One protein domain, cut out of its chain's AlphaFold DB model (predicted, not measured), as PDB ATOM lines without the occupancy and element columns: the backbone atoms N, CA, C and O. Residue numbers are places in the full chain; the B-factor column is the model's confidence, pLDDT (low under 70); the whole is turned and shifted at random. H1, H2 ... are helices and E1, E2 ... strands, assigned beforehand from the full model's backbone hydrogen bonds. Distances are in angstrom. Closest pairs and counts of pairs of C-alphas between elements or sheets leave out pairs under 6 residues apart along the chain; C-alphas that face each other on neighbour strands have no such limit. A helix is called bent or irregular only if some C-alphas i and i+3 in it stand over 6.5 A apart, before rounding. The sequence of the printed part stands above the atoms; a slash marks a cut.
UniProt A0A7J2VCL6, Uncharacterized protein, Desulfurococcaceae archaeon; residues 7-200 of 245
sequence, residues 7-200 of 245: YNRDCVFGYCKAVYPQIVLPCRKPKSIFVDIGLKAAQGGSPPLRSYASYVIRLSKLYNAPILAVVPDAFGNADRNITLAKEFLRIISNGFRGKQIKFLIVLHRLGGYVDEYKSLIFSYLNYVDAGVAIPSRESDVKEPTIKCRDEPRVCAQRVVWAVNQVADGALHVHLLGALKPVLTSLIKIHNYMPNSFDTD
ATOM      1  N   TYR A   7     -40.075 -18.606  41.464       97.50
ATOM      2  CA  TYR A   7     -38.664 -18.540  41.826       97.50
ATOM      3  C   TYR A   7     -38.434 -18.960  43.276       97.50
ATOM      4  O   TYR A   7     -39.072 -18.466  44.205       97.50
ATOM      5  N   ASN A   8     -37.493 -19.877  43.478       95.62
ATOM      6  CA  ASN A   8     -37.206 -20.439  44.792       95.62
ATOM      7  C   ASN A   8     -35.729 -20.816  44.936       95.62
ATOM      8  O   ASN A   8     -35.028 -21.039  43.946       95.62
ATOM      9  N   ARG A   9     -35.236 -20.877  46.177       94.12
ATOM     10  CA  ARG A   9     -33.810 -21.126  46.448       94.12
ATOM     11  C   ARG A   9     -33.344 -22.524  46.062       94.12
ATOM     12  O   ARG A   9     -32.155 -22.687  45.827       94.12
ATOM     13  N   ASP A  10     -34.248 -23.501  45.991       94.62
ATOM     14  CA  ASP A  10     -33.921 -24.882  45.610       94.62
ATOM     15  C   ASP A  10     -33.978 -25.114  44.089       94.62
ATOM     16  O   ASP A  10     -33.759 -26.234  43.635       94.62
ATOM     17  N   CYS A  11     -34.253 -24.074  43.289       94.50
ATOM     18  CA  CYS A  11     -34.375 -24.155  41.830       94.50
ATOM     19  C   CYS A  11     -35.425 -25.160  41.326       94.50
ATOM     20  O   CYS A  11     -35.289 -25.715  40.229       94.50
ATOM     21  N   VAL A  12     -36.484 -25.395  42.104       93.19
ATOM     22  CA  VAL A  12     -37.572 -26.295  41.710       93.19
ATOM     23  C   VAL A  12     -38.203 -25.807  40.399       93.19
ATOM     24  O   VAL A  12     -38.354 -24.603  40.186       93.19
ATOM     25  N   PHE A  13     -38.536 -26.746  39.506       93.06
ATOM     26  CA  PHE A  13     -39.082 -26.505  38.157       93.06
ATOM     27  C   PHE A  13     -38.175 -25.680  37.227       93.06
ATOM     28  O   PHE A  13     -38.605 -25.243  36.159       93.06
ATOM     29  N   GLY A  14     -36.907 -25.487  37.605       94.31
ATOM     30  CA  GLY A  14     -35.922 -24.735  36.832       94.31
ATOM     31  C   GLY A  14     -35.922 -23.223  37.083       94.31
ATOM     32  O   GLY A  14     -35.143 -22.532  36.431       94.31
ATOM     33  N   TYR A  15     -36.729 -22.699  38.011       96.69
ATOM     34  CA  TYR A  15     -36.744 -21.272  38.361       96.69
ATOM     35  C   TYR A  15     -35.964 -21.025  39.654       96.69
ATOM     36  O   TYR A  15     -36.412 -21.348  40.756       96.69
ATOM     37  N   CYS A  16     -34.778 -20.440  39.525       97.62
ATOM     38  CA  CYS A  16     -33.863 -20.252  40.648       97.62
ATOM     39  C   CYS A  16     -33.989 -18.863  41.262       97.62
ATOM     40  O   CYS A  16     -33.930 -17.872  40.543       97.62
ATOM     41  N   LYS A  17     -34.051 -18.775  42.591       97.50
ATOM     42  CA  LYS A  17     -33.799 -17.537  43.335       97.50
ATOM     43  C   LYS A  17     -32.337 -17.493  43.783       97.50
ATOM     44  O   LYS A  17     -31.887 -18.387  44.494       97.50
ATOM     45  N   ALA A  18     -31.639 -16.423  43.423       97.12
ATOM     46  CA  ALA A  18     -30.303 -16.091  43.897       97.12
ATOM     47  C   ALA A  18     -30.382 -14.837  44.775       97.12
ATOM     48  O   ALA A  18     -30.799 -13.778  44.306       97.12
ATOM     49  N   VAL A  19     -29.973 -14.931  46.040       95.44
ATOM     50  CA  VAL A  19     -29.848 -13.744  46.900       95.44
ATOM     51  C   VAL A  19     -28.406 -13.270  46.841       95.44
ATOM     52  O   VAL A  19     -27.502 -14.048  47.133       95.44
ATOM     53  N   TYR A  20     -28.175 -12.018  46.450       94.94
ATOM     54  CA  TYR A  20     -26.827 -11.460  46.365       94.94
ATOM     55  C   TYR A  20     -26.050 -11.679  47.682       94.94
ATOM     56  O   TYR A  20     -26.596 -11.398  48.752       94.94
ATOM     57  N   PRO A  21     -24.783 -12.150  47.642       94.31
ATOM     58  CA  PRO A  21     -23.941 -12.432  46.469       94.31
ATOM     59  C   PRO A  21     -23.836 -13.933  46.097       94.31
ATOM     60  O   PRO A  21     -22.759 -14.407  45.738       94.31
ATOM     61  N   GLN A  22     -24.910 -14.721  46.195       93.94
ATOM     62  CA  GLN A  22     -24.896 -16.163  45.898       93.94
ATOM     63  C   GLN A  22     -24.625 -16.474  44.413       93.94
ATOM     64  O   GLN A  22     -25.460 -16.238  43.551       93.94
ATOM     65  N   ILE A  23     -23.493 -17.109  44.102       89.94
ATOM     66  CA  ILE A  23     -23.125 -17.441  42.707       89.94
ATOM     67  C   ILE A  23     -23.463 -18.895  42.337       89.94
ATOM     68  O   ILE A  23     -23.778 -19.196  41.184       89.94
ATOM     69  N   VAL A  24     -23.402 -19.807  43.309       93.94
ATOM     70  CA  VAL A  24     -23.678 -21.232  43.093       93.94
ATOM     71  C   VAL A  24     -25.169 -21.492  43.294       93.94
ATOM     72  O   VAL A  24     -25.703 -21.273  44.384       93.94
ATOM     73  N   LEU A  25     -25.835 -21.947  42.234       94.56
ATOM     74  CA  LEU A  25     -27.246 -22.316  42.233       94.56
ATOM     75  C   LEU A  25     -27.391 -23.842  42.313       94.56
ATOM     76  O   LEU A  25     -26.573 -24.557  41.729       94.56
ATOM     77  N   PRO A  26     -28.436 -24.364  42.982       91.94
ATOM     78  CA  PRO A  26     -28.689 -25.808  43.041       91.94
ATOM     79  C   PRO A  26     -28.928 -26.488  41.687       91.94
ATOM     80  O   PRO A  26     -28.754 -27.699  41.571       91.94
ATOM     81  N   CYS A  27     -29.313 -25.733  40.653       90.56
ATOM     82  CA  CYS A  27     -29.537 -26.252  39.305       90.56
ATOM     83  C   CYS A  27     -28.417 -25.837  38.340       90.56
ATOM     84  O   CYS A  27     -27.994 -24.683  38.318       90.56
ATOM     85  N   ARG A  28     -27.984 -26.774  37.482       91.00
ATOM     86  CA  ARG A  28     -26.959 -26.535  36.449       91.00
ATOM     87  C   ARG A  28     -27.474 -25.766  35.227       91.00
ATOM     88  O   ARG A  28     -26.690 -25.084  34.580       91.00
ATOM     89  N   LYS A  29     -28.756 -25.914  34.882       94.88
ATOM     90  CA  LYS A  29     -29.388 -25.317  33.690       94.88
ATOM     91  C   LYS A  29     -30.747 -24.708  34.066       94.88
ATOM     92  O   LYS A  29     -31.779 -25.321  33.791       94.88
ATOM     93  N   PRO A  30     -30.767 -23.562  34.768       96.56
ATOM     94  CA  PRO A  30     -32.020 -22.903  35.115       96.56
ATOM     95  C   PRO A  30     -32.770 -22.441  33.859       96.56
ATOM     96  O   PRO A  30     -32.157 -21.950  32.916       96.56
ATOM     97  N   LYS A  31     -34.104 -22.553  33.871       96.25
ATOM     98  CA  LYS A  31     -34.988 -21.930  32.870       96.25
ATOM     99  C   LYS A  31     -34.934 -20.405  32.966       96.25
ATOM    100  O   LYS A  31     -35.017 -19.721  31.956       96.25
ATOM    101  N   SER A  32     -34.832 -19.883  34.189       97.31
ATOM    102  CA  SER A  32     -34.689 -18.458  34.487       97.31
ATOM    103  C   SER A  32     -34.156 -18.274  35.910       97.31
ATOM    104  O   SER A  32     -34.340 -19.138  36.776       97.31
ATOM    105  N   ILE A  33     -33.507 -17.139  36.162       98.25
ATOM    106  CA  ILE A  33     -32.950 -16.774  37.465       98.25
ATOM    107  C   ILE A  33     -33.588 -15.470  37.936       98.25
ATOM    108  O   ILE A  33     -33.533 -14.454  37.253       98.25
ATOM    109  N   PHE A  34     -34.144 -15.479  39.138       98.44
ATOM    110  CA  PHE A  34     -34.526 -14.279  39.859       98.44
ATOM    111  C   PHE A  34     -33.414 -13.891  40.831       98.44
ATOM    112  O   PHE A  34     -32.957 -14.717  41.623       98.44
ATOM    113  N   VAL A  35     -32.974 -12.641  40.763       97.94
ATOM    114  CA  VAL A  35     -31.918 -12.081  41.597       97.94
ATOM    115  C   VAL A  35     -32.514 -11.048  42.541       97.94
ATOM    116  O   VAL A  35     -33.115 -10.071  42.100       97.94
ATOM    117  N   ASP A  36     -32.304 -11.263  43.833       95.88
ATOM    118  CA  ASP A  36     -32.787 -10.425  44.931       95.88
ATOM    119  C   ASP A  36     -31.585  -9.874  45.715       95.88
ATOM    120  O   ASP A  36     -30.585 -10.579  45.898       95.88
ATOM    121  N   ILE A  37     -31.664  -8.635  46.206       92.56
ATOM    122  CA  ILE A  37     -30.642  -8.092  47.117       92.56
ATOM    123  C   ILE A  37     -30.829  -8.601  48.554       92.56
ATOM    124  O   ILE A  37     -29.887  -8.602  49.346       92.56
ATOM    125  N   GLY A  38     -32.033  -9.082  48.876       87.88
ATOM    126  CA  GLY A  38     -32.430  -9.576  50.183       87.88
ATOM    127  C   GLY A  38     -32.796  -8.462  51.168       87.88
ATOM    128  O   GLY A  38     -32.185  -7.396  51.210       87.88
ATOM    129  N   LEU A  39     -33.757  -8.760  52.050       84.06
ATOM    130  CA  LEU A  39     -34.318  -7.794  53.007       84.06
ATOM    131  C   LEU A  39     -33.263  -7.127  53.905       84.06
ATOM    132  O   LEU A  39     -33.351  -5.935  54.170       84.06
ATOM    133  N   LYS A  40     -32.243  -7.875  54.349       85.50
ATOM    134  CA  LYS A  40     -31.164  -7.312  55.178       85.50
ATOM    135  C   LYS A  40     -30.409  -6.197  54.453       85.50
ATOM    136  O   LYS A  40     -30.084  -5.191  55.072       85.50
ATOM    137  N   ALA A  41     -30.135  -6.368  53.159       85.25
ATOM    138  CA  ALA A  41     -29.458  -5.345  52.373       85.25
ATOM    139  C   ALA A  41     -30.391  -4.155  52.101       85.25
ATOM    140  O   ALA A  41     -29.961  -3.013  52.253       85.25
ATOM    141  N   ALA A  42     -31.665  -4.420  51.796       81.88
ATOM    142  CA  ALA A  42     -32.684  -3.386  51.597       81.88
ATOM    143  C   ALA A  42     -32.912  -2.515  52.850       81.88
ATOM    144  O   ALA A  42     -33.166  -1.320  52.739       81.88
ATOM    145  N   GLN A  43     -32.786  -3.090  54.050       85.81
ATOM    146  CA  GLN A  43     -32.885  -2.363  55.322       85.81
ATOM    147  C   GLN A  43     -31.569  -1.683  55.736       85.81
ATOM    148  O   GLN A  43     -31.593  -0.669  56.426       85.81
ATOM    149  N   GLY A  44     -30.420  -2.252  55.352       74.94
ATOM    150  CA  GLY A  44     -29.100  -1.892  55.883       74.94
ATOM    151  C   GLY A  44     -28.246  -0.954  55.024       74.94
ATOM    152  O   GLY A  44     -27.151  -0.608  55.458       74.94
ATOM    153  N   GLY A  45     -28.696  -0.549  53.830       73.75
ATOM    154  CA  GLY A  45     -27.993   0.457  53.012       73.75
ATOM    155  C   GLY A  45     -27.794   0.136  51.527       73.75
ATOM    156  O   GLY A  45     -27.117   0.910  50.853       73.75
ATOM    157  N   SER A  46     -28.410  -0.936  51.010       81.44
ATOM    158  CA  SER A  46     -28.232  -1.474  49.649       81.44
ATOM    159  C   SER A  46     -26.813  -2.024  49.385       81.44
ATOM    160  O   SER A  46     -25.825  -1.530  49.929       81.44
ATOM    161  N   PRO A  47     -26.652  -3.070  48.547       88.06
ATOM    162  CA  PRO A  47     -25.324  -3.511  48.130       88.06
ATOM    163  C   PRO A  47     -24.595  -2.426  47.312       88.06
ATOM    164  O   PRO A  47     -25.244  -1.583  46.684       88.06
ATOM    165  N   PRO A  48     -23.247  -2.472  47.225       92.69
ATOM    166  CA  PRO A  48     -22.498  -1.615  46.311       92.69
ATOM    167  C   PRO A  48     -22.969  -1.820  44.865       92.69
ATOM    168  O   PRO A  48     -22.828  -2.906  44.297       92.69
ATOM    169  N   LEU A  49     -23.512  -0.765  44.255       94.94
ATOM    170  CA  LEU A  49     -24.269  -0.849  43.000       94.94
ATOM    171  C   LEU A  49     -23.473  -1.462  41.835       94.94
ATOM    172  O   LEU A  49     -23.981  -2.312  41.104       94.94
ATOM    173  N   ARG A  50     -22.197  -1.083  41.676       94.94
ATOM    174  CA  ARG A  50     -21.323  -1.625  40.616       94.94
ATOM    175  C   ARG A  50     -21.000  -3.106  40.825       94.94
ATOM    176  O   ARG A  50     -20.953  -3.865  39.854       94.94
ATOM    177  N   SER A  51     -20.807  -3.522  42.077       95.38
ATOM    178  CA  SER A  51     -20.576  -4.926  42.431       95.38
ATOM    179  C   SER A  51     -21.820  -5.763  42.155       95.38
ATOM    180  O   SER A  51     -21.713  -6.840  41.572       95.38
ATOM    181  N   TYR A  52     -23.002  -5.234  42.481       96.88
ATOM    182  CA  TYR A  52     -24.272  -5.885  42.174       96.88
ATOM    183  C   TYR A  52     -24.508  -6.028  40.660       96.88
ATOM    184  O   TYR A  52     -24.794  -7.128  40.189       96.88
ATOM    185  N   ALA A  53     -24.285  -4.970  39.871       95.94
ATOM    186  CA  ALA A  53     -24.374  -5.045  38.408       95.94
ATOM    187  C   ALA A  53     -23.415  -6.103  37.826       95.94
ATOM    188  O   ALA A  53     -23.807  -6.934  37.003       95.94
ATOM    189  N   SER A  54     -22.165  -6.120  38.295       95.06
ATOM    190  CA  SER A  54     -21.156  -7.098  37.863       95.06
ATOM    191  C   SER A  54     -21.555  -8.531  38.219       95.06
ATOM    192  O   SER A  54     -21.350  -9.454  37.428       95.06
ATOM    193  N   TYR A  55     -22.167  -8.720  39.386       96.38
ATOM    194  CA  TYR A  55     -22.702 -10.002  39.825       96.38
ATOM    195  C   TYR A  55     -23.846 -10.498  38.927       96.38
ATOM    196  O   TYR A  55     -23.814 -11.654  38.505       96.38
ATOM    197  N   VAL A  56     -24.795  -9.633  38.552       96.44
ATOM    198  CA  VAL A  56     -25.882  -9.990  37.620       96.44
ATOM    199  C   VAL A  56     -25.318 -10.423  36.260       96.44
ATOM    200  O   VAL A  56     -25.714 -11.459  35.724       96.44
ATOM    201  N   ILE A  57     -24.329  -9.696  35.722       94.00
ATOM    202  CA  ILE A  57     -23.637 -10.082  34.477       94.00
ATOM    203  C   ILE A  57     -22.952 -11.441  34.632       94.00
ATOM    204  O   ILE A  57     -23.023 -12.277  33.729       94.00
ATOM    205  N   ARG A  58     -22.272 -11.669  35.760       94.62
ATOM    206  CA  ARG A  58     -21.574 -12.927  36.032       94.62
ATOM    207  C   ARG A  58     -22.543 -14.107  36.054       94.62
ATOM    208  O   ARG A  58     -22.244 -15.116  35.425       94.62
ATOM    209  N   LEU A  59     -23.691 -13.974  36.722       95.44
ATOM    210  CA  LEU A  59     -24.737 -15.000  36.719       95.44
ATOM    211  C   LEU A  59     -25.273 -15.262  35.310       95.44
ATOM    212  O   LEU A  59     -25.372 -16.418  34.905       95.44
ATOM    213  N   SER A  60     -25.552 -14.199  34.548       92.81
ATOM    214  CA  SER A  60     -26.062 -14.313  33.176       92.81
ATOM    215  C   SER A  60     -25.101 -15.103  32.288       92.81
ATOM    216  O   SER A  60     -25.525 -16.012  31.582       92.81
ATOM    217  N   LYS A  61     -23.794 -14.826  32.385       92.69
ATOM    218  CA  LYS A  61     -22.756 -15.561  31.645       92.69
ATOM    219  C   LYS A  61     -22.599 -17.007  32.113       92.69
ATOM    220  O   LYS A  61     -22.413 -17.885  31.281       92.69
ATOM    221  N   LEU A  62     -22.639 -17.246  33.424       95.50
ATOM    222  CA  LEU A  62     -22.387 -18.568  34.001       95.50
ATOM    223  C   LEU A  62     -23.479 -19.578  33.635       95.50
ATOM    224  O   LEU A  62     -23.166 -20.726  33.334       95.50
ATOM    225  N   TYR A  63     -24.742 -19.155  33.666       95.75
ATOM    226  CA  TYR A  63     -25.880 -20.055  33.462       95.75
ATOM    227  C   TYR A  63     -26.537 -19.925  32.086       95.75
ATOM    228  O   TYR A  63     -27.321 -20.797  31.724       95.75
ATOM    229  N   ASN A  64     -26.230 -18.864  31.328       94.25
ATOM    230  CA  ASN A  64     -26.833 -18.570  30.025       94.25
ATOM    231  C   ASN A  64     -28.374 -18.675  30.042       94.25
ATOM    232  O   ASN A  64     -28.983 -19.283  29.165       94.25
ATOM    233  N   ALA A  65     -28.989 -18.110  31.082       94.88
ATOM    234  CA  ALA A  65     -30.431 -18.125  31.302       94.88
ATOM    235  C   ALA A  65     -30.973 -16.690  31.416       94.88
ATOM    236  O   ALA A  65     -30.232 -15.802  31.862       94.88
ATOM    237  N   PRO A  66     -32.249 -16.453  31.057       96.62
ATOM    238  CA  PRO A  66     -32.930 -15.199  31.349       96.62
ATOM    239  C   PRO A  66     -32.830 -14.830  32.832       96.62
ATOM    240  O   PRO A  66     -32.920 -15.697  33.705       96.62
ATOM    241  N   ILE A  67     -32.651 -13.538  33.113       97.81
ATOM    242  CA  ILE A  67     -32.575 -13.012  34.476       97.81
ATOM    243  C   ILE A  67     -33.675 -11.987  34.722       97.81
ATOM    244  O   ILE A  67     -33.872 -11.069  33.929       97.81
ATOM    245  N   LEU A  68     -34.334 -12.103  35.871       98.12
ATOM    246  CA  LEU A  68     -35.106 -11.033  36.493       98.12
ATOM    247  C   LEU A  68     -34.301 -10.526  37.689       98.12
ATOM    248  O   LEU A  68     -34.091 -11.277  38.633       98.12
ATOM    249  N   ALA A  69     -33.835  -9.283  37.667       98.00
ATOM    250  CA  ALA A  69     -33.013  -8.731  38.739       98.00
ATOM    251  C   ALA A  69     -33.726  -7.580  39.439       98.00
ATOM    252  O   ALA A  69     -34.104  -6.604  38.797       98.00
ATOM    253  N   VAL A  70     -33.862  -7.668  40.760       97.88
ATOM    254  CA  VAL A  70     -34.312  -6.550  41.592       97.88
ATOM    255  C   VAL A  70     -33.331  -5.392  41.435       97.88
ATOM    256  O   VAL A  70     -32.120  -5.573  41.579       97.88
ATOM    257  N   VAL A  71     -33.838  -4.208  41.105       97.38
ATOM    258  CA  VAL A  71     -33.071  -2.965  41.220       97.38
ATOM    259  C   VAL A  71     -32.798  -2.738  42.705       97.38
ATOM    260  O   VAL A  71     -33.751  -2.839  43.474       97.38
ATOM    261  N   PRO A  72     -31.552  -2.451  43.129       96.31
ATOM    262  CA  PRO A  72     -31.255  -2.262  44.543       96.31
ATOM    263  C   PRO A  72     -32.179  -1.228  45.191       96.31
ATOM    264  O   PRO A  72     -32.278  -0.101  44.705       96.31
ATOM    265  N   ASP A  73     -32.850  -1.637  46.263       94.69
ATOM    266  CA  ASP A  73     -33.932  -0.894  46.895       94.69
ATOM    267  C   ASP A  73     -33.617  -0.491  48.340       94.69
ATOM    268  O   ASP A  73     -32.635  -0.926  48.954       94.69
ATOM    269  N   ALA A  74     -34.475   0.377  48.874       93.44
ATOM    270  CA  ALA A  74     -34.490   0.767  50.277       93.44
ATOM    271  C   ALA A  74     -35.904   0.595  50.839       93.44
ATOM    272  O   ALA A  74     -36.801   1.399  50.565       93.44
ATOM    273  N   PHE A  75     -36.092  -0.457  51.634       90.62
ATOM    274  CA  PHE A  75     -37.409  -0.853  52.125       90.62
ATOM    275  C   PHE A  75     -38.065   0.265  52.946       90.62
ATOM    276  O   PHE A  75     -37.461   0.799  53.878       90.62
ATOM    277  N   GLY A  76     -39.314   0.611  52.625       90.25
ATOM    278  CA  GLY A  76     -40.091   1.608  53.365       90.25
ATOM    279  C   GLY A  76     -39.672   3.069  53.163       90.25
ATOM    280  O   GLY A  76     -40.306   3.940  53.762       90.25
ATOM    281  N   ASN A  77     -38.668   3.363  52.325       92.19
ATOM    282  CA  ASN A  77     -38.177   4.717  52.046       92.19
ATOM    283  C   ASN A  77     -38.180   5.000  50.531       92.19
ATOM    284  O   ASN A  77     -37.239   4.642  49.821       92.19
ATOM    285  N   ALA A  78     -39.236   5.655  50.036       93.94
ATOM    286  CA  ALA A  78     -39.398   5.942  48.607       93.94
ATOM    287  C   ALA A  78     -38.311   6.860  48.040       93.94
ATOM    288  O   ALA A  78     -37.757   6.541  46.990       93.94
ATOM    289  N   ASP A  79     -37.964   7.952  48.724       95.00
ATOM    290  CA  ASP A  79     -36.953   8.900  48.238       95.00
ATOM    291  C   ASP A  79     -35.600   8.221  48.025       95.00
ATOM    292  O   ASP A  79     -34.952   8.372  46.979       95.00
ATOM    293  N   ARG A  80     -35.181   7.405  49.002       95.56
ATOM    294  CA  ARG A  80     -33.943   6.636  48.894       95.56
ATOM    295  C   ARG A  80     -34.049   5.569  47.811       95.56
ATOM    296  O   ARG A  80     -33.102   5.422  47.043       95.56
ATOM    297  N   ASN A  81     -35.177   4.867  47.725       95.56
ATOM    298  CA  ASN A  81     -35.415   3.843  46.712       95.56
ATOM    299  C   ASN A  81     -35.328   4.417  45.283       95.56
ATOM    300  O   ASN A  81     -34.595   3.900  44.443       95.56
ATOM    301  N   ILE A  82     -35.992   5.546  45.021       96.81
ATOM    302  CA  ILE A  82     -35.957   6.237  43.723       96.81
ATOM    303  C   ILE A  82     -34.540   6.736  43.415       96.81
ATOM    304  O   ILE A  82     -34.071   6.613  42.282       96.81
ATOM    305  N   THR A  83     -33.832   7.271  44.415       96.88
ATOM    306  CA  THR A  83     -32.437   7.715  44.263       96.88
ATOM    307  C   THR A  83     -31.522   6.557  43.870       96.88
ATOM    308  O   THR A  83     -30.804   6.660  42.874       96.88
ATOM    309  N   LEU A  84     -31.597   5.431  44.587       96.75
ATOM    310  CA  LEU A  84     -30.835   4.217  44.281       96.75
ATOM    311  C   LEU A  84     -31.144   3.698  42.876       96.75
ATOM    312  O   LEU A  84     -30.226   3.389  42.117       96.75
ATOM    313  N   ALA A  85     -32.418   3.668  42.487       97.31
ATOM    314  CA  ALA A  85     -32.812   3.230  41.158       97.31
ATOM    315  C   ALA A  85     -32.267   4.151  40.053       97.31
ATOM    316  O   ALA A  85     -31.818   3.656  39.017       97.31
ATOM    317  N   LYS A  86     -32.242   5.474  40.258       97.44
ATOM    318  CA  LYS A  86     -31.632   6.430  39.312       97.44
ATOM    319  C   LYS A  86     -30.116   6.244  39.214       97.44
ATOM    320  O   LYS A  86     -29.564   6.247  38.114       97.44
ATOM    321  N   GLU A  87     -29.433   6.067  40.343       97.00
ATOM    322  CA  GLU A  87     -27.991   5.787  40.382       97.00
ATOM    323  C   GLU A  87     -27.656   4.471  39.674       97.00
ATOM    324  O   GLU A  87     -26.719   4.410  38.875       97.00
ATOM    325  N   PHE A  88     -28.454   3.432  39.915       97.31
ATOM    326  CA  PHE A  88     -28.276   2.134  39.286       97.31
ATOM    327  C   PHE A  88     -28.533   2.190  37.777       97.31
ATOM    328  O   PHE A  88     -27.744   1.628  37.018       97.31
ATOM    329  N   LEU A  89     -29.537   2.952  37.322       97.12
ATOM    330  CA  LEU A  89     -29.801   3.160  35.895       97.12
ATOM    331  C   LEU A  89     -28.571   3.715  35.166       97.12
ATOM    332  O   LEU A  89     -28.210   3.220  34.101       97.12
ATOM    333  N   ARG A  90     -27.873   4.691  35.766       95.69
ATOM    334  CA  ARG A  90     -26.634   5.266  35.206       95.69
ATOM    335  C   ARG A  90     -25.513   4.235  35.053       95.69
ATOM    336  O   ARG A  90     -24.654   4.396  34.193       95.69
ATOM    337  N   ILE A  91     -25.499   3.196  35.887       95.06
ATOM    338  CA  ILE A  91     -24.512   2.110  35.814       95.06
ATOM    339  C   ILE A  91     -24.869   1.124  34.696       95.06
ATOM    340  O   ILE A  91     -23.971   0.622  34.020       95.06
ATOM    341  N   ILE A  92     -26.158   0.833  34.499       94.44
ATOM    342  CA  ILE A  92     -26.608  -0.235  33.594       94.44
ATOM    343  C   ILE A  92     -26.971   0.238  32.176       94.44
ATOM    344  O   ILE A  92     -26.995  -0.594  31.269       94.44
ATOM    345  N   SER A  93     -27.216   1.537  31.968       82.81
ATOM    346  CA  SER A  93     -27.841   2.104  30.756       82.81
ATOM    347  C   SER A  93     -27.212   1.674  29.426       82.81
ATOM    348  O   SER A  93     -27.930   1.454  28.456       82.81
ATOM    349  N   ASN A  94     -25.892   1.486  29.382       76.44
ATOM    350  CA  ASN A  94     -25.186   1.057  28.167       76.44
ATOM    351  C   ASN A  94     -24.693  -0.394  28.232       76.44
ATOM    352  O   ASN A  94     -24.492  -1.037  27.205       76.44
ATOM    353  N   GLY A  95     -24.495  -0.930  29.438       81.75
ATOM    354  CA  GLY A  95     -23.896  -2.249  29.634       81.75
ATOM    355  C   GLY A  95     -24.876  -3.409  29.502       81.75
ATOM    356  O   GLY A  95     -24.428  -4.549  29.405       81.75
ATOM    357  N   PHE A  96     -26.185  -3.143  29.531       89.31
ATOM    358  CA  PHE A  96     -27.220  -4.175  29.656       89.31
ATOM    359  C   PHE A  96     -28.236  -4.209  28.515       89.31
ATOM    360  O   PHE A  96     -29.044  -5.136  28.457       89.31
ATOM    361  N   ARG A  97     -28.168  -3.264  27.575       84.62
ATOM    362  CA  ARG A  97     -29.051  -3.242  26.407       84.62
ATOM    363  C   ARG A  97     -28.907  -4.531  25.587       84.62
ATOM    364  O   ARG A  97     -27.793  -4.984  25.325       84.62
ATOM    365  N   GLY A  98     -30.036  -5.130  25.207       81.69
ATOM    366  CA  GLY A  98     -30.085  -6.369  24.416       81.69
ATOM    367  C   GLY A  98     -29.657  -7.639  25.164       81.69
ATOM    368  O   GLY A  98     -29.549  -8.700  24.551       81.69
ATOM    369  N   LYS A  99     -29.397  -7.567  26.476       88.75
ATOM    370  CA  LYS A  99     -29.198  -8.765  27.303       88.75
ATOM    371  C   LYS A  99     -30.550  -9.325  27.723       88.75
ATOM    372  O   LYS A  99     -31.487  -8.570  27.935       88.75
ATOM    373  N   GLN A 100     -30.618 -10.637  27.946       93.75
ATOM    374  CA  GLN A 100     -31.793 -11.306  28.522       93.75
ATOM    375  C   GLN A 100     -31.895 -11.034  30.035       93.75
ATOM    376  O   GLN A 100     -31.906 -11.956  30.849       93.75
ATOM    377  N   ILE A 101     -31.871  -9.759  30.425       96.00
ATOM    378  CA  ILE A 101     -31.893  -9.295  31.809       96.00
ATOM    379  C   ILE A 101     -32.987  -8.240  31.911       96.00
ATOM    380  O   ILE A 101     -32.869  -7.165  31.329       96.00
ATOM    381  N   LYS A 102     -34.024  -8.548  32.686       96.81
ATOM    382  CA  LYS A 102     -35.102  -7.627  33.025       96.81
ATOM    383  C   LYS A 102     -34.891  -7.084  34.432       96.81
ATOM    384  O   LYS A 102     -34.765  -7.860  35.379       96.81
ATOM    385  N   PHE A 103     -34.886  -5.766  34.578       97.50
ATOM    386  CA  PHE A 103     -34.745  -5.104  35.872       97.50
ATOM    387  C   PHE A 103     -36.103  -4.815  36.507       97.50
ATOM    388  O   PHE A 103     -37.000  -4.282  35.863       97.50
ATOM    389  N   LEU A 104     -36.264  -5.171  37.776       98.00
ATOM    390  CA  LEU A 104     -37.509  -5.009  38.515       98.00
ATOM    391  C   LEU A 104     -37.369  -3.867  39.518       98.00
ATOM    392  O   LEU A 104     -36.631  -3.983  40.495       98.00
ATOM    393  N   ILE A 105     -38.086  -2.774  39.276       97.50
ATOM    394  CA  ILE A 105     -38.132  -1.626  40.182       97.50
ATOM    395  C   ILE A 105     -39.063  -1.977  41.343       97.50
ATOM    396  O   ILE A 105     -40.240  -2.281  41.126       97.50
ATOM    397  N   VAL A 106     -38.546  -1.962  42.572       96.88
ATOM    398  CA  VAL A 106     -39.356  -2.258  43.759       96.88
ATOM    399  C   VAL A 106     -40.210  -1.049  44.112       96.88
ATOM    400  O   VAL A 106     -39.710   0.074  44.154       96.88
ATOM    401  N   LEU A 107     -41.501  -1.263  44.358       96.38
ATOM    402  CA  LEU A 107     -42.427  -0.194  44.723       96.38
ATOM    403  C   LEU A 107     -42.532  -0.086  46.249       96.38
ATOM    404  O   LEU A 107     -43.151  -0.934  46.889       96.38
ATOM    405  N   HIS A 108     -41.980   0.990  46.810       95.62
ATOM    406  CA  HIS A 108     -42.089   1.354  48.227       95.62
ATOM    407  C   HIS A 108     -42.802   2.694  48.376       95.62
ATOM    408  O   HIS A 108     -42.520   3.621  47.617       95.62
ATOM    409  N   ARG A 109     -43.725   2.808  49.341       95.25
ATOM    410  CA  ARG A 109     -44.502   4.035  49.628       95.25
ATOM    411  C   ARG A 109     -45.161   4.684  48.400       95.25
ATOM    412  O   ARG A 109     -45.367   5.892  48.374       95.25
ATOM    413  N   LEU A 110     -45.533   3.880  47.403       95.44
ATOM    414  CA  LEU A 110     -46.082   4.327  46.116       95.44
ATOM    415  C   LEU A 110     -47.213   5.359  46.242       95.44
ATOM    416  O   LEU A 110     -47.301   6.246  45.405       95.44
ATOM    417  N   GLY A 111     -48.050   5.273  47.285       92.12
ATOM    418  CA  GLY A 111     -49.158   6.205  47.538       92.12
ATOM    419  C   GLY A 111     -48.813   7.695  47.443       92.12
ATOM    420  O   GLY A 111     -49.692   8.466  47.074       92.12
ATOM    421  N   GLY A 112     -47.570   8.084  47.741       93.31
ATOM    422  CA  GLY A 112     -47.106   9.473  47.650       93.31
ATOM    423  C   GLY A 112     -46.173   9.784  46.474       93.31
ATOM    424  O   GLY A 112     -45.741  10.921  46.378       93.31
ATOM    425  N   TYR A 113     -45.840   8.803  45.625       96.50
ATOM    426  CA  TYR A 113     -44.739   8.906  44.648       96.50
ATOM    427  C   TYR A 113     -45.089   8.312  43.268       96.50
ATOM    428  O   TYR A 113     -44.227   7.789  42.557       96.50
ATOM    429  N   VAL A 114     -46.379   8.270  42.915       95.62
ATOM    430  CA  VAL A 114     -46.856   7.581  41.700       95.62
ATOM    431  C   VAL A 114     -46.170   8.112  40.440       95.62
ATOM    432  O   VAL A 114     -45.686   7.316  39.632       95.62
ATOM    433  N   ASP A 115     -46.093   9.432  40.282       95.75
ATOM    434  CA  ASP A 115     -45.551  10.058  39.074       95.75
ATOM    435  C   ASP A 115     -44.034   9.868  38.961       95.75
ATOM    436  O   ASP A 115     -43.505   9.613  37.875       95.75
ATOM    437  N   GLU A 116     -43.320   9.884  40.085       96.81
ATOM    438  CA  GLU A 116     -41.889   9.616  40.147       96.81
ATOM    439  C   GLU A 116     -41.575   8.171  39.766       96.81
ATOM    440  O   GLU A 116     -40.632   7.936  39.005       96.81
ATOM    441  N   TYR A 117     -42.371   7.203  40.236       96.81
ATOM    442  CA  TYR A 117     -42.219   5.809  39.823       96.81
ATOM    443  C   TYR A 117     -42.550   5.615  38.343       96.81
ATOM    444  O   TYR A 117     -41.799   4.923  37.659       96.81
ATOM    445  N   LYS A 118     -43.605   6.248  37.813       95.75
ATOM    446  CA  LYS A 118     -43.910   6.208  36.371       95.75
ATOM    447  C   LYS A 118     -42.757   6.755  35.534       95.75
ATOM    448  O   LYS A 118     -42.305   6.096  34.599       95.75
ATOM    449  N   SER A 119     -42.239   7.927  35.900       95.75
ATOM    450  CA  SER A 119     -41.099   8.562  35.229       95.75
ATOM    451  C   SER A 119     -39.835   7.696  35.302       95.75
ATOM    452  O   SER A 119     -39.109   7.540  34.315       95.75
ATOM    453  N   LEU A 120     -39.592   7.061  36.452       95.88
ATOM    454  CA  LEU A 120     -38.488   6.126  36.644       95.88
ATOM    455  C   LEU A 120     -38.634   4.876  35.767       95.88
ATOM    456  O   LEU A 120     -37.678   4.502  35.092       95.88
ATOM    457  N   ILE A 121     -39.815   4.252  35.740       95.62
ATOM    458  CA  ILE A 121     -40.107   3.082  34.897       95.62
ATOM    459  C   ILE A 121     -39.899   3.435  33.423       95.62
ATOM    460  O   ILE A 121     -39.181   2.722  32.724       95.62
ATOM    461  N   PHE A 122     -40.445   4.565  32.970       94.56
ATOM    462  CA  PHE A 122     -40.247   5.054  31.606       94.56
ATOM    463  C   PHE A 122     -38.760   5.261  31.287       94.56
ATOM    464  O   PHE A 122     -38.272   4.831  30.242       94.56
ATOM    465  N   SER A 123     -38.005   5.846  32.222       95.00
ATOM    466  CA  SER A 123     -36.559   6.023  32.077       95.00
ATOM    467  C   SER A 123     -35.831   4.689  31.924       95.00
ATOM    468  O   SER A 123     -34.958   4.583  31.073       95.00
ATOM    469  N   TYR A 124     -36.190   3.666  32.701       95.31
ATOM    470  CA  TYR A 124     -35.608   2.329  32.564       95.31
ATOM    471  C   TYR A 124     -35.925   1.705  31.204       95.31
ATOM    472  O   TYR A 124     -35.002   1.258  30.527       95.31
ATOM    473  N   LEU A 125     -37.194   1.742  30.783       93.06
ATOM    474  CA  LEU A 125     -37.658   1.164  29.516       93.06
ATOM    475  C   LEU A 125     -36.962   1.767  28.283       93.06
ATOM    476  O   LEU A 125     -36.823   1.086  27.270       93.06
ATOM    477  N   ASN A 126     -36.463   3.003  28.370       92.62
ATOM    478  CA  ASN A 126     -35.682   3.627  27.296       92.62
ATOM    479  C   ASN A 126     -34.272   3.031  27.111       92.62
ATOM    480  O   ASN A 126     -33.666   3.221  26.056       92.62
ATOM    481  N   TYR A 127     -33.732   2.327  28.112       91.69
ATOM    482  CA  TYR A 127     -32.360   1.799  28.079       91.69
ATOM    483  C   TYR A 127     -32.281   0.275  28.223       91.69
ATOM    484  O   TYR A 127     -31.397  -0.351  27.629       91.69
ATOM    485  N   VAL A 128     -33.168  -0.329  29.015       93.12
ATOM    486  CA  VAL A 128     -33.143  -1.749  29.392       93.12
ATOM    487  C   VAL A 128     -34.557  -2.315  29.536       93.12
ATOM    488  O   VAL A 128     -35.509  -1.582  29.796       93.12
ATOM    489  N   ASP A 129     -34.691  -3.639  29.446       93.31
ATOM    490  CA  ASP A 129     -35.953  -4.302  29.773       93.31
ATOM    491  C   ASP A 129     -36.271  -4.120  31.258       93.31
ATOM    492  O   ASP A 129     -35.429  -4.374  32.128       93.31
ATOM    493  N   ALA A 130     -37.505  -3.716  31.557       95.19
ATOM    494  CA  ALA A 130     -37.915  -3.408  32.917       95.19
ATOM    495  C   ALA A 130     -39.293  -3.968  33.291       95.19
ATOM    496  O   ALA A 130     -40.107  -4.360  32.453       95.19
ATOM    497  N   GLY A 131     -39.522  -4.036  34.595       96.62
ATOM    498  CA  GLY A 131     -40.763  -4.422  35.243       96.62
ATOM    499  C   GLY A 131     -40.830  -3.826  36.644       96.62
ATOM    500  O   GLY A 131     -39.960  -3.053  37.050       96.62
ATOM    501  N   VAL A 132     -41.838  -4.228  37.408       97.38
ATOM    502  CA  VAL A 132     -41.996  -3.844  38.811       97.38
ATOM    503  C   VAL A 132     -42.003  -5.060  39.717       97.38
ATOM    504  O   VAL A 132     -42.479  -6.141  39.357       97.38
ATOM    505  N   ALA A 133     -41.479  -4.861  40.918       97.50
ATOM    506  CA  ALA A 133     -41.539  -5.813  42.005       97.50
ATOM    507  C   ALA A 133     -42.370  -5.231  43.154       97.50
ATOM    508  O   ALA A 133     -42.191  -4.078  43.545       97.50
ATOM    509  N   ILE A 134     -43.294  -6.028  43.692       97.00
ATOM    510  CA  ILE A 134     -44.208  -5.597  44.753       97.00
ATOM    511  C   ILE A 134     -44.004  -6.474  45.996       97.00
ATOM    512  O   ILE A 134     -44.294  -7.678  45.945       97.00
ATOM    513  N   PRO A 135     -43.542  -5.899  47.122       94.81
ATOM    514  CA  PRO A 135     -43.466  -6.584  48.409       94.81
ATOM    515  C   PRO A 135     -44.797  -7.236  48.802       94.81
ATOM    516  O   PRO A 135     -45.843  -6.588  48.845       94.81
ATOM    517  N   SER A 136     -44.764  -8.549  49.049       93.12
ATOM    518  CA  SER A 136     -45.958  -9.367  49.327       93.12
ATOM    519  C   SER A 136     -45.842 -10.223  50.595       93.12
ATOM    520  O   SER A 136     -46.753 -10.991  50.917       93.12
ATOM    521  N   ARG A 137     -44.742 -10.077  51.340       92.19
ATOM    522  CA  ARG A 137     -44.613 -10.557  52.726       92.19
ATOM    523  C   ARG A 137     -45.107  -9.505  53.721       92.19
ATOM    524  O   ARG A 137     -45.849  -9.822  54.649       92.19
ATOM    525  N   GLU A 138     -44.711  -8.265  53.476       93.56
ATOM    526  CA  GLU A 138     -45.215  -7.041  54.090       93.56
ATOM    527  C   GLU A 138     -45.527  -6.082  52.943       93.56
ATOM    528  O   GLU A 138     -44.778  -6.041  51.970       93.56
ATOM    529  N   SER A 139     -46.648  -5.371  53.022       94.62
ATOM    530  CA  SER A 139     -47.062  -4.417  51.998       94.62
ATOM    531  C   SER A 139     -46.882  -3.005  52.531       94.62
ATOM    532  O   SER A 139     -47.631  -2.567  53.406       94.62
ATOM    533  N   ASP A 140     -45.907  -2.296  51.974       94.75
ATOM    534  CA  ASP A 140     -45.572  -0.908  52.296       94.75
ATOM    535  C   ASP A 140     -45.831   0.046  51.114       94.75
ATOM    536  O   ASP A 140     -45.530   1.235  51.192       94.75
ATOM    537  N   VAL A 141     -46.449  -0.437  50.028       94.31
ATOM    538  CA  VAL A 141     -46.872   0.405  48.887       94.31
ATOM    539  C   VAL A 141     -47.830   1.531  49.307       94.31
ATOM    540  O   VAL A 141     -47.930   2.546  48.620       94.31
ATOM    541  N   LYS A 142     -48.518   1.369  50.444       93.25
ATOM    542  CA  LYS A 142     -49.315   2.394  51.127       93.25
ATOM    543  C   LYS A 142     -49.033   2.373  52.623       93.25
ATOM    544  O   LYS A 142     -48.750   1.311  53.177       93.25
ATOM    545  N   GLU A 143     -49.190   3.524  53.264       90.69
ATOM    546  CA  GLU A 143     -49.259   3.607  54.722       90.69
ATOM    547  C   GLU A 143     -50.649   3.195  55.240       90.69
ATOM    548  O   GLU A 143     -51.653   3.440  54.561       90.69
ATOM    549  N   PRO A 144     -50.736   2.563  56.425       93.56
ATOM    550  CA  PRO A 144     -49.619   2.003  57.191       93.56
ATOM    551  C   PRO A 144     -49.037   0.753  56.509       93.56
ATOM    552  O   PRO A 144     -49.745   0.076  55.755       93.56
ATOM    553  N   THR A 145     -47.780   0.407  56.792       95.06
ATOM    554  CA  THR A 145     -47.222  -0.907  56.421       95.06
ATOM    555  C   THR A 145     -48.013  -2.028  57.094       95.06
ATOM    556  O   THR A 145     -48.238  -1.987  58.303       95.06
ATOM    557  N   ILE A 146     -48.410  -3.048  56.328       95.31
ATOM    558  CA  ILE A 146     -49.166  -4.202  56.844       95.31
ATOM    559  C   ILE A 146     -48.402  -5.509  56.647       95.31
ATOM    560  O   ILE A 146     -47.729  -5.711  55.634       95.31
ATOM    561  N   LYS A 147     -48.559  -6.443  57.588       96.19
ATOM    562  CA  LYS A 147     -48.049  -7.811  57.455       96.19
ATOM    563  C   LYS A 147     -49.044  -8.647  56.658       96.19
ATOM    564  O   LYS A 147     -50.167  -8.885  57.092       96.19
ATOM    565  N   CYS A 148     -48.623  -9.167  55.510       95.88
ATOM    566  CA  CYS A 148     -49.532  -9.877  54.607       95.88
ATOM    567  C   CYS A 148     -49.962 -11.259  55.101       95.88
ATOM    568  O   CYS A 148     -50.884 -11.856  54.549       95.88
ATOM    569  N   ARG A 149     -49.291 -11.783  56.130       94.75
ATOM    570  CA  ARG A 149     -49.746 -12.978  56.839       94.75
ATOM    571  C   ARG A 149     -51.049 -12.716  57.593       94.75
ATOM    572  O   ARG A 149     -51.899 -13.600  57.611       94.75
ATOM    573  N   ASP A 150     -51.172 -11.529  58.176       96.88
ATOM    574  CA  ASP A 150     -52.279 -11.162  59.055       96.88
ATOM    575  C   ASP A 150     -53.454 -10.631  58.217       96.88
ATOM    576  O   ASP A 150     -54.605 -10.978  58.467       96.88
ATOM    577  N   GLU A 151     -53.155  -9.889  57.143       96.81
ATOM    578  CA  GLU A 151     -54.156  -9.262  56.268       96.81
ATOM    579  C   GLU A 151     -53.961  -9.601  54.773       96.81
ATOM    580  O   GLU A 151     -53.700  -8.723  53.939       96.81
ATOM    581  N   PRO A 152     -54.093 -10.879  54.368       96.62
ATOM    582  CA  PRO A 152     -53.756 -11.310  53.010       96.62
ATOM    583  C   PRO A 152     -54.649 -10.699  51.924       96.62
ATOM    584  O   PRO A 152     -54.168 -10.428  50.821       96.62
ATOM    585  N   ARG A 153     -55.933 -10.456  52.228       97.06
ATOM    586  CA  ARG A 153     -56.878  -9.824  51.291       97.06
ATOM    587  C   ARG A 153     -56.526  -8.361  51.040       97.06
ATOM    588  O   ARG A 153     -56.499  -7.931  49.892       97.06
ATOM    589  N   VAL A 154     -56.180  -7.620  52.093       97.25
ATOM    590  CA  VAL A 154     -55.769  -6.215  51.971       97.25
ATOM    591  C   VAL A 154     -54.449  -6.105  51.209       97.25
ATOM    592  O   VAL A 154     -54.324  -5.259  50.326       97.25
ATOM    593  N   CYS A 155     -53.482  -6.998  51.456       97.38
ATOM    594  CA  CYS A 155     -52.260  -7.041  50.648       97.38
ATOM    595  C   CYS A 155     -52.541  -7.316  49.165       97.38
ATOM    596  O   CYS A 155     -51.973  -6.644  48.306       97.38
ATOM    597  N   ALA A 156     -53.438  -8.255  48.851       97.50
ATOM    598  CA  ALA A 156     -53.836  -8.530  47.473       97.50
ATOM    599  C   ALA A 156     -54.483  -7.302  46.805       97.50
ATOM    600  O   ALA A 156     -54.107  -6.926  45.696       97.50
ATOM    601  N   GLN A 157     -55.385  -6.614  47.506       97.38
ATOM    602  CA  GLN A 157     -55.976  -5.367  47.023       97.38
ATOM    603  C   GLN A 157     -54.915  -4.282  46.775       97.38
ATOM    604  O   GLN A 157     -54.982  -3.571  45.773       97.38
ATOM    605  N   ARG A 158     -53.917  -4.156  47.658       97.06
ATOM    606  CA  ARG A 158     -52.818  -3.187  47.509       97.06
ATOM    607  C   ARG A 158     -51.915  -3.493  46.318       97.06
ATOM    608  O   ARG A 158     -51.486  -2.556  45.652       97.06
ATOM    609  N   VAL A 159     -51.663  -4.769  46.024       96.75
ATOM    610  CA  VAL A 159     -50.955  -5.193  44.806       96.75
ATOM    611  C   VAL A 159     -51.730  -4.747  43.567       96.75
ATOM    612  O   VAL A 159     -51.159  -4.068  42.723       96.75
ATOM    613  N   VAL A 160     -53.028  -5.053  43.479       96.44
ATOM    614  CA  VAL A 160     -53.866  -4.652  42.331       96.44
ATOM    615  C   VAL A 160     -53.901  -3.137  42.178       96.44
ATOM    616  O   VAL A 160     -53.725  -2.619  41.078       96.44
ATOM    617  N   TRP A 161     -54.066  -2.414  43.286       96.12
ATOM    618  CA  TRP A 161     -54.009  -0.958  43.271       96.12
ATOM    619  C   TRP A 161     -52.667  -0.450  42.734       96.12
ATOM    620  O   TRP A 161     -52.672   0.415  41.864       96.12
ATOM    621  N   ALA A 162     -51.540  -0.993  43.209       96.00
ATOM    622  CA  ALA A 162     -50.209  -0.569  42.782       96.00
ATOM    623  C   ALA A 162     -49.988  -0.823  41.288       96.00
ATOM    624  O   ALA A 162     -49.514   0.066  40.586       96.00
ATOM    625  N   VAL A 163     -50.399  -1.992  40.791       94.75
ATOM    626  CA  VAL A 163     -50.359  -2.323  39.360       94.75
ATOM    627  C   VAL A 163     -51.166  -1.307  38.556       94.75
ATOM    628  O   VAL A 163     -50.624  -0.712  37.636       94.75
ATOM    629  N   ASN A 164     -52.402  -1.007  38.963       94.25
ATOM    630  CA  ASN A 164     -53.243  -0.018  38.279       94.25
ATOM    631  C   ASN A 164     -52.671   1.409  38.316       94.25
ATOM    632  O   ASN A 164     -53.102   2.251  37.534       94.25
ATOM    633  N   GLN A 165     -51.748   1.712  39.236       94.50
ATOM    634  CA  GLN A 165     -51.079   3.009  39.244       94.50
ATOM    635  C   GLN A 165     -49.952   3.090  38.222       94.50
ATOM    636  O   GLN A 165     -49.768   4.161  37.665       94.50
ATOM    637  N   VAL A 166     -49.173   2.025  38.002       90.00
ATOM    638  CA  VAL A 166     -47.890   2.121  37.272       90.00
ATOM    639  C   VAL A 166     -47.770   1.225  36.041       90.00
ATOM    640  O   VAL A 166     -46.796   1.351  35.303       90.00
ATOM    641  N   ALA A 167     -48.700   0.296  35.832       77.19
ATOM    642  CA  ALA A 167     -48.637  -0.679  34.756       77.19
ATOM    643  C   ALA A 167     -49.813  -0.505  33.793       77.19
ATOM    644  O   ALA A 167     -50.947  -0.860  34.107       77.19
ATOM    645  N   ASP A 168     -49.509  -0.094  32.567       67.75
ATOM    646  CA  ASP A 168     -50.489   0.026  31.479       67.75
ATOM    647  C   ASP A 168     -50.759  -1.346  30.809       67.75
ATOM    648  O   ASP A 168     -50.921  -1.463  29.598       67.75
ATOM    649  N   GLY A 169     -50.727  -2.436  31.588       63.25
ATOM    650  CA  GLY A 169     -50.971  -3.817  31.143       63.25
ATOM    651  C   GLY A 169     -49.780  -4.559  30.512       63.25
ATOM    652  O   GLY A 169     -49.745  -5.786  30.568       63.25
ATOM    653  N   ALA A 170     -48.777  -3.860  29.967       72.31
ATOM    654  CA  ALA A 170     -47.600  -4.485  29.332       72.31
ATOM    655  C   ALA A 170     -46.410  -4.728  30.285       72.31
ATOM    656  O   ALA A 170     -45.450  -5.423  29.938       72.31
ATOM    657  N   LEU A 171     -46.442  -4.138  31.481       90.50
ATOM    658  CA  LEU A 171     -45.322  -4.171  32.416       90.50
ATOM    659  C   LEU A 171     -45.260  -5.510  33.159       90.50
ATOM    660  O   LEU A 171     -46.262  -5.993  33.679       90.50
ATOM    661  N   HIS A 172     -44.066  -6.097  33.259       95.25
ATOM    662  CA  HIS A 172     -43.871  -7.322  34.037       95.25
ATOM    663  C   HIS A 172     -44.041  -7.042  35.529       95.25
ATOM    664  O   HIS A 172     -43.309  -6.227  36.082       95.25
ATOM    665  N   VAL A 173     -44.934  -7.772  36.192       96.44
ATOM    666  CA  VAL A 173     -45.188  -7.674  37.632       96.44
ATOM    667  C   VAL A 173     -44.692  -8.926  38.349       96.44
ATOM    668  O   VAL A 173     -45.145 -10.046  38.088       96.44
ATOM    669  N   HIS A 174     -43.766  -8.725  39.282       97.81
ATOM    670  CA  HIS A 174     -43.227  -9.756  40.161       97.81
ATOM    671  C   HIS A 174     -43.663  -9.522  41.612       97.81
ATOM    672  O   HIS A 174     -43.602  -8.396  42.105       97.81
ATOM    673  N   LEU A 175     -44.074 -10.572  42.324       97.56
ATOM    674  CA  LEU A 175     -44.397 -10.475  43.752       97.56
ATOM    675  C   LEU A 175     -43.242 -10.971  44.616       97.56
ATOM    676  O   LEU A 175     -42.877 -12.143  44.528       97.56
ATOM    677  N   LEU A 176     -42.732 -10.088  45.480       96.56
ATOM    678  CA  LEU A 176     -41.602 -10.386  46.353       96.56
ATOM    679  C   LEU A 176     -42.049 -11.117  47.620       96.56
ATOM    680  O   LEU A 176     -42.821 -10.577  48.421       96.56
ATOM    681  N   GLY A 177     -41.535 -12.327  47.834       94.69
ATOM    682  CA  GLY A 177     -41.800 -13.124  49.033       94.69
ATOM    683  C   GLY A 177     -43.279 -13.473  49.220       94.69
ATOM    684  O   GLY A 177     -43.797 -13.406  50.337       94.69
ATOM    685  N   ALA A 178     -43.970 -13.811  48.132       94.75
ATOM    686  CA  ALA A 178     -45.411 -14.017  48.120       94.75
ATOM    687  C   ALA A 178     -45.861 -15.135  49.079       94.75
ATOM    688  O   ALA A 178     -45.260 -16.211  49.175       94.75
ATOM    689  N   LEU A 179     -46.969 -14.892  49.779       94.12
ATOM    690  CA  LEU A 179     -47.625 -15.885  50.629       94.12
ATOM    691  C   LEU A 179     -48.801 -16.527  49.884       94.12
ATOM    692  O   LEU A 179     -49.544 -15.845  49.176       94.12
ATOM    693  N   LYS A 180     -49.030 -17.829  50.097       93.00
ATOM    694  CA  LYS A 180     -50.129 -18.572  49.455       93.00
ATOM    695  C   LYS A 180     -51.504 -17.909  49.650       93.00
ATOM    696  O   LYS A 180     -52.239 -17.827  48.665       93.00
ATOM    697  N   PRO A 181     -51.870 -17.392  50.843       94.12
ATOM    698  CA  PRO A 181     -53.144 -16.694  51.020       94.12
ATOM    699  C   PRO A 181     -53.262 -15.411  50.183       94.12
ATOM    700  O   PRO A 181     -54.328 -15.150  49.632       94.12
ATOM    701  N   VAL A 182     -52.169 -14.654  50.021       96.06
ATOM    702  CA  VAL A 182     -52.132 -13.444  49.180       96.06
ATOM    703  C   VAL A 182     -52.318 -13.822  47.713       96.06
ATOM    704  O   VAL A 182     -53.194 -13.271  47.056       96.06
ATOM    705  N   LEU A 183     -51.571 -14.817  47.217       95.25
ATOM    706  CA  LEU A 183     -51.713 -15.322  45.843       95.25
ATOM    707  C   LEU A 183     -53.126 -15.848  45.569       95.25
ATOM    708  O   LEU A 183     -53.707 -15.569  44.525       95.25
ATOM    709  N   THR A 184     -53.700 -16.579  46.525       93.94
ATOM    710  CA  THR A 184     -55.069 -17.096  46.417       93.94
ATOM    711  C   THR A 184     -56.072 -15.952  46.319       93.94
ATOM    712  O   THR A 184     -56.955 -15.996  45.467       93.94
ATOM    713  N   SER A 185     -55.931 -14.921  47.156       95.56
ATOM    714  CA  SER A 185     -56.793 -13.737  47.120       95.56
ATOM    715  C   SER A 185     -56.637 -12.966  45.807       95.56
ATOM    716  O   SER A 185     -57.633 -12.599  45.194       95.56
ATOM    717  N   LEU A 186     -55.406 -12.763  45.333       95.00
ATOM    718  CA  LEU A 186     -55.140 -12.100  44.054       95.00
ATOM    719  C   LEU A 186     -55.837 -12.802  42.892       95.00
ATOM    720  O   LEU A 186     -56.595 -12.171  42.163       95.00
ATOM    721  N   ILE A 187     -55.633 -14.114  42.773       92.81
ATOM    722  CA  ILE A 187     -56.123 -14.893  41.636       92.81
ATOM    723  C   ILE A 187     -57.636 -15.106  41.725       92.81
ATOM    724  O   ILE A 187     -58.343 -14.903  40.746       92.81
ATOM    725  N   LYS A 188     -58.153 -15.524  42.887       91.81
ATOM    726  CA  LYS A 188     -59.553 -15.967  43.009       91.81
ATOM    727  C   LYS A 188     -60.534 -14.849  43.342       91.81
ATOM    728  O   LYS A 188     -61.704 -14.980  43.013       91.81
ATOM    729  N   ILE A 189     -60.087 -13.800  44.035       93.12
ATOM    730  CA  ILE A 189     -60.965 -12.709  44.490       93.12
ATOM    731  C   ILE A 189     -60.801 -11.489  43.589       93.12
ATOM    732  O   ILE A 189     -61.792 -10.906  43.168       93.12
ATOM    733  N   HIS A 190     -59.561 -11.117  43.269       93.00
ATOM    734  CA  HIS A 190     -59.292  -9.928  42.458       93.00
ATOM    735  C   HIS A 190     -59.054 -10.220  40.973       93.00
ATOM    736  O   HIS A 190     -58.780  -9.289  40.222       93.00
ATOM    737  N   ASN A 191     -59.154 -11.487  40.553       92.19
ATOM    738  CA  ASN A 191     -58.939 -11.928  39.172       92.19
ATOM    739  C   ASN A 191     -57.626 -11.397  38.560       92.19
ATOM    740  O   ASN A 191     -57.558 -11.065  37.378       92.19
ATOM    741  N   TYR A 192     -56.583 -11.285  39.385       92.25
ATOM    742  CA  TYR A 192     -55.281 -10.777  38.982       92.25
ATOM    743  C   TYR A 192     -54.232 -11.881  39.061       92.25
ATOM    744  O   TYR A 192     -54.010 -12.482  40.116       92.25
ATOM    745  N   MET A 193     -53.552 -12.118  37.941       91.88
ATOM    746  CA  MET A 193     -52.485 -13.104  37.834       91.88
ATOM    747  C   MET A 193     -51.142 -12.386  37.642       91.88
ATOM    748  O   MET A 193     -50.947 -11.752  36.606       91.88
ATOM    749  N   PRO A 194     -50.208 -12.455  38.610       93.50
ATOM    750  CA  PRO A 194     -48.889 -11.856  38.436       93.50
ATOM    751  C   PRO A 194     -48.088 -12.610  37.365       93.50
ATOM    752  O   PRO A 194     -48.275 -13.812  37.174       93.50
ATOM    753  N   ASN A 195     -47.134 -11.935  36.718       94.88
ATOM    754  CA  ASN A 195     -46.262 -12.580  35.730       94.88
ATOM    755  C   ASN A 195     -45.264 -13.544  36.375       94.88
ATOM    756  O   ASN A 195     -44.747 -14.424  35.701       94.88
ATOM    757  N   SER A 196     -44.928 -13.347  37.652       96.75
ATOM    758  CA  SER A 196     -44.051 -14.237  38.418       96.75
ATOM    759  C   SER A 196     -44.090 -13.901  39.907       96.75
ATOM    760  O   SER A 196     -44.560 -12.832  40.298       96.75
ATOM    761  N   PHE A 197     -43.552 -14.784  40.739       97.44
ATOM    762  CA  PHE A 197     -43.337 -14.508  42.156       97.44
ATOM    763  C   PHE A 197     -42.169 -15.328  42.693       97.44
ATOM    764  O   PHE A 197     -41.802 -16.357  42.117       97.44
ATOM    765  N   ASP A 198     -41.612 -14.894  43.815       97.12
ATOM    766  CA  ASP A 198     -40.680 -15.692  44.597       97.12
ATOM    767  C   ASP A 198     -41.240 -15.976  45.992       97.12
ATOM    768  O   ASP A 198     -42.010 -15.191  46.552       97.12
ATOM    769  N   THR A 199     -40.870 -17.115  46.574       94.19
ATOM    770  CA  THR A 199     -41.124 -17.358  47.995       94.19
ATOM    771  C   THR A 199     -40.216 -18.436  48.561       94.19
ATOM    772  O   THR A 199     -39.939 -19.440  47.912       94.19
ATOM    773  N   ASP A 200     -39.812 -18.258  49.817       91.69
ATOM    774  CA  ASP A 200     -39.191 -19.307  50.632       91.69
ATOM    775  C   ASP A 200     -40.233 -20.003  51.538       91.69
ATOM    776  O   ASP A 200     -39.914 -20.955  52.249       91.69
TER     777      ASP A 200
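AT A GLANCE: This is residues 7 to 200 of the 245 residues of an uncharacterized protein of Desulfurococcaceae archaeon (UniProt A0A7J2VCL6). Seven parallel strands curl into a small barrel that is nearly closed, with its opening between E1 and E7; helices H2, H3, H4 and H5 wrap round its outside, H3 only grazing it. H6 packs on H5 at the far end of this ring of helices, and short H1 sits at the end of the barrel where the strands end. The printed part has 194 residues with six named helices and seven named strands, in the order E1 E2 H1 H2 E3 H3 E4 H4 E5 H5 E6 H6 E7, and is of mixed class. The sheet's order is E1 E2 E3 E4 E5 E6 E7. The whole is compact, with a radius of gyration of the C-alphas of 15.5 A and spans of 40 by 34 by 32 A.

IN THESE COORDINATES: The strands are E1, residues 15 to 19, from C-alpha 15 at (-36.744, -21.272, 38.361); E2, 32 to 36; E3, 67 to 70; E4, 101 to 106, 15.7 A long; E5, 130 to 135, 16.8 A; E6, 172 to 176; and E7, 196 to 198, ending at C-alpha 198 at (-40.680, -15.692, 44.597). The helices are H1, residues 39 to 44; H2, 49 to 63, 21.5 A; H3, 78 to 92, 20.7 A; H4, 114 to 125, 16.6 A; H5, 152 to 166, 21.5 A; and H6, 180 to 188, 11.7 A.

HOW THE PARTS SIT: The strongly twisted sheet is a folded sheet, bent back on itself: E1 E2 E3 face E5 E6 E7, with E4 as the hinge. Pairs within hydrogen-bond range are N 18 and O 34 for E1 and E2, 2.8 A; N 68 and O 33 for E2 and E3, 2.8 A; N 102 and O 67 for E3 and E4, 2.8 A; N 131 and O 103 for E4 and E5, 2.8 A; N 132 and O 172 for E5 and E6, 2.8 A; and N 175 and O 196 for E6 and E7, 3.1 A. The closest C-alphas of edge strands E1 and E7, Lys 17 and Asp 198, are 7.2 A apart. From E2 on, each strand and the next form a strand-helix-strand unit, parallel neighbours with a helix or two between, and each crossover is right-handed. H2 is over E2 and E3 at a height over the sheet of 9.8 A, H4 over E5 at 9.1 A, and H5 over E5 and E6 at 9.4 A; H3 only grazes the sheet. H3 and H4 touch at a shallow tilt of 11 degrees, the same way, closest at the C-alphas of Leu 89 and Tyr 124, 6.7 A. H5 and H6 touch at a steep tilt of 59 degrees, closest at the C-alphas of Pro 152 and Val 182, 4.7 A. H1 and H6 are not on the sheet, and H1 touches no helix. In H1 to H6 every O i to N i+4 pair is within hydrogen-bond range.

THE WHOLE: The C-alphas farthest apart, those of Asn 94 and Asp 150, are 42.9 A apart. The printed part has no cut. The links E1 to E2 and E5 to H5 are long, 12 and 16 residues; in the latter, residues 138 to 139 pair with 146 to 147, antiparallel. The mean pLDDT of the printed part is 93.6, with residues 168 to 169 under 70.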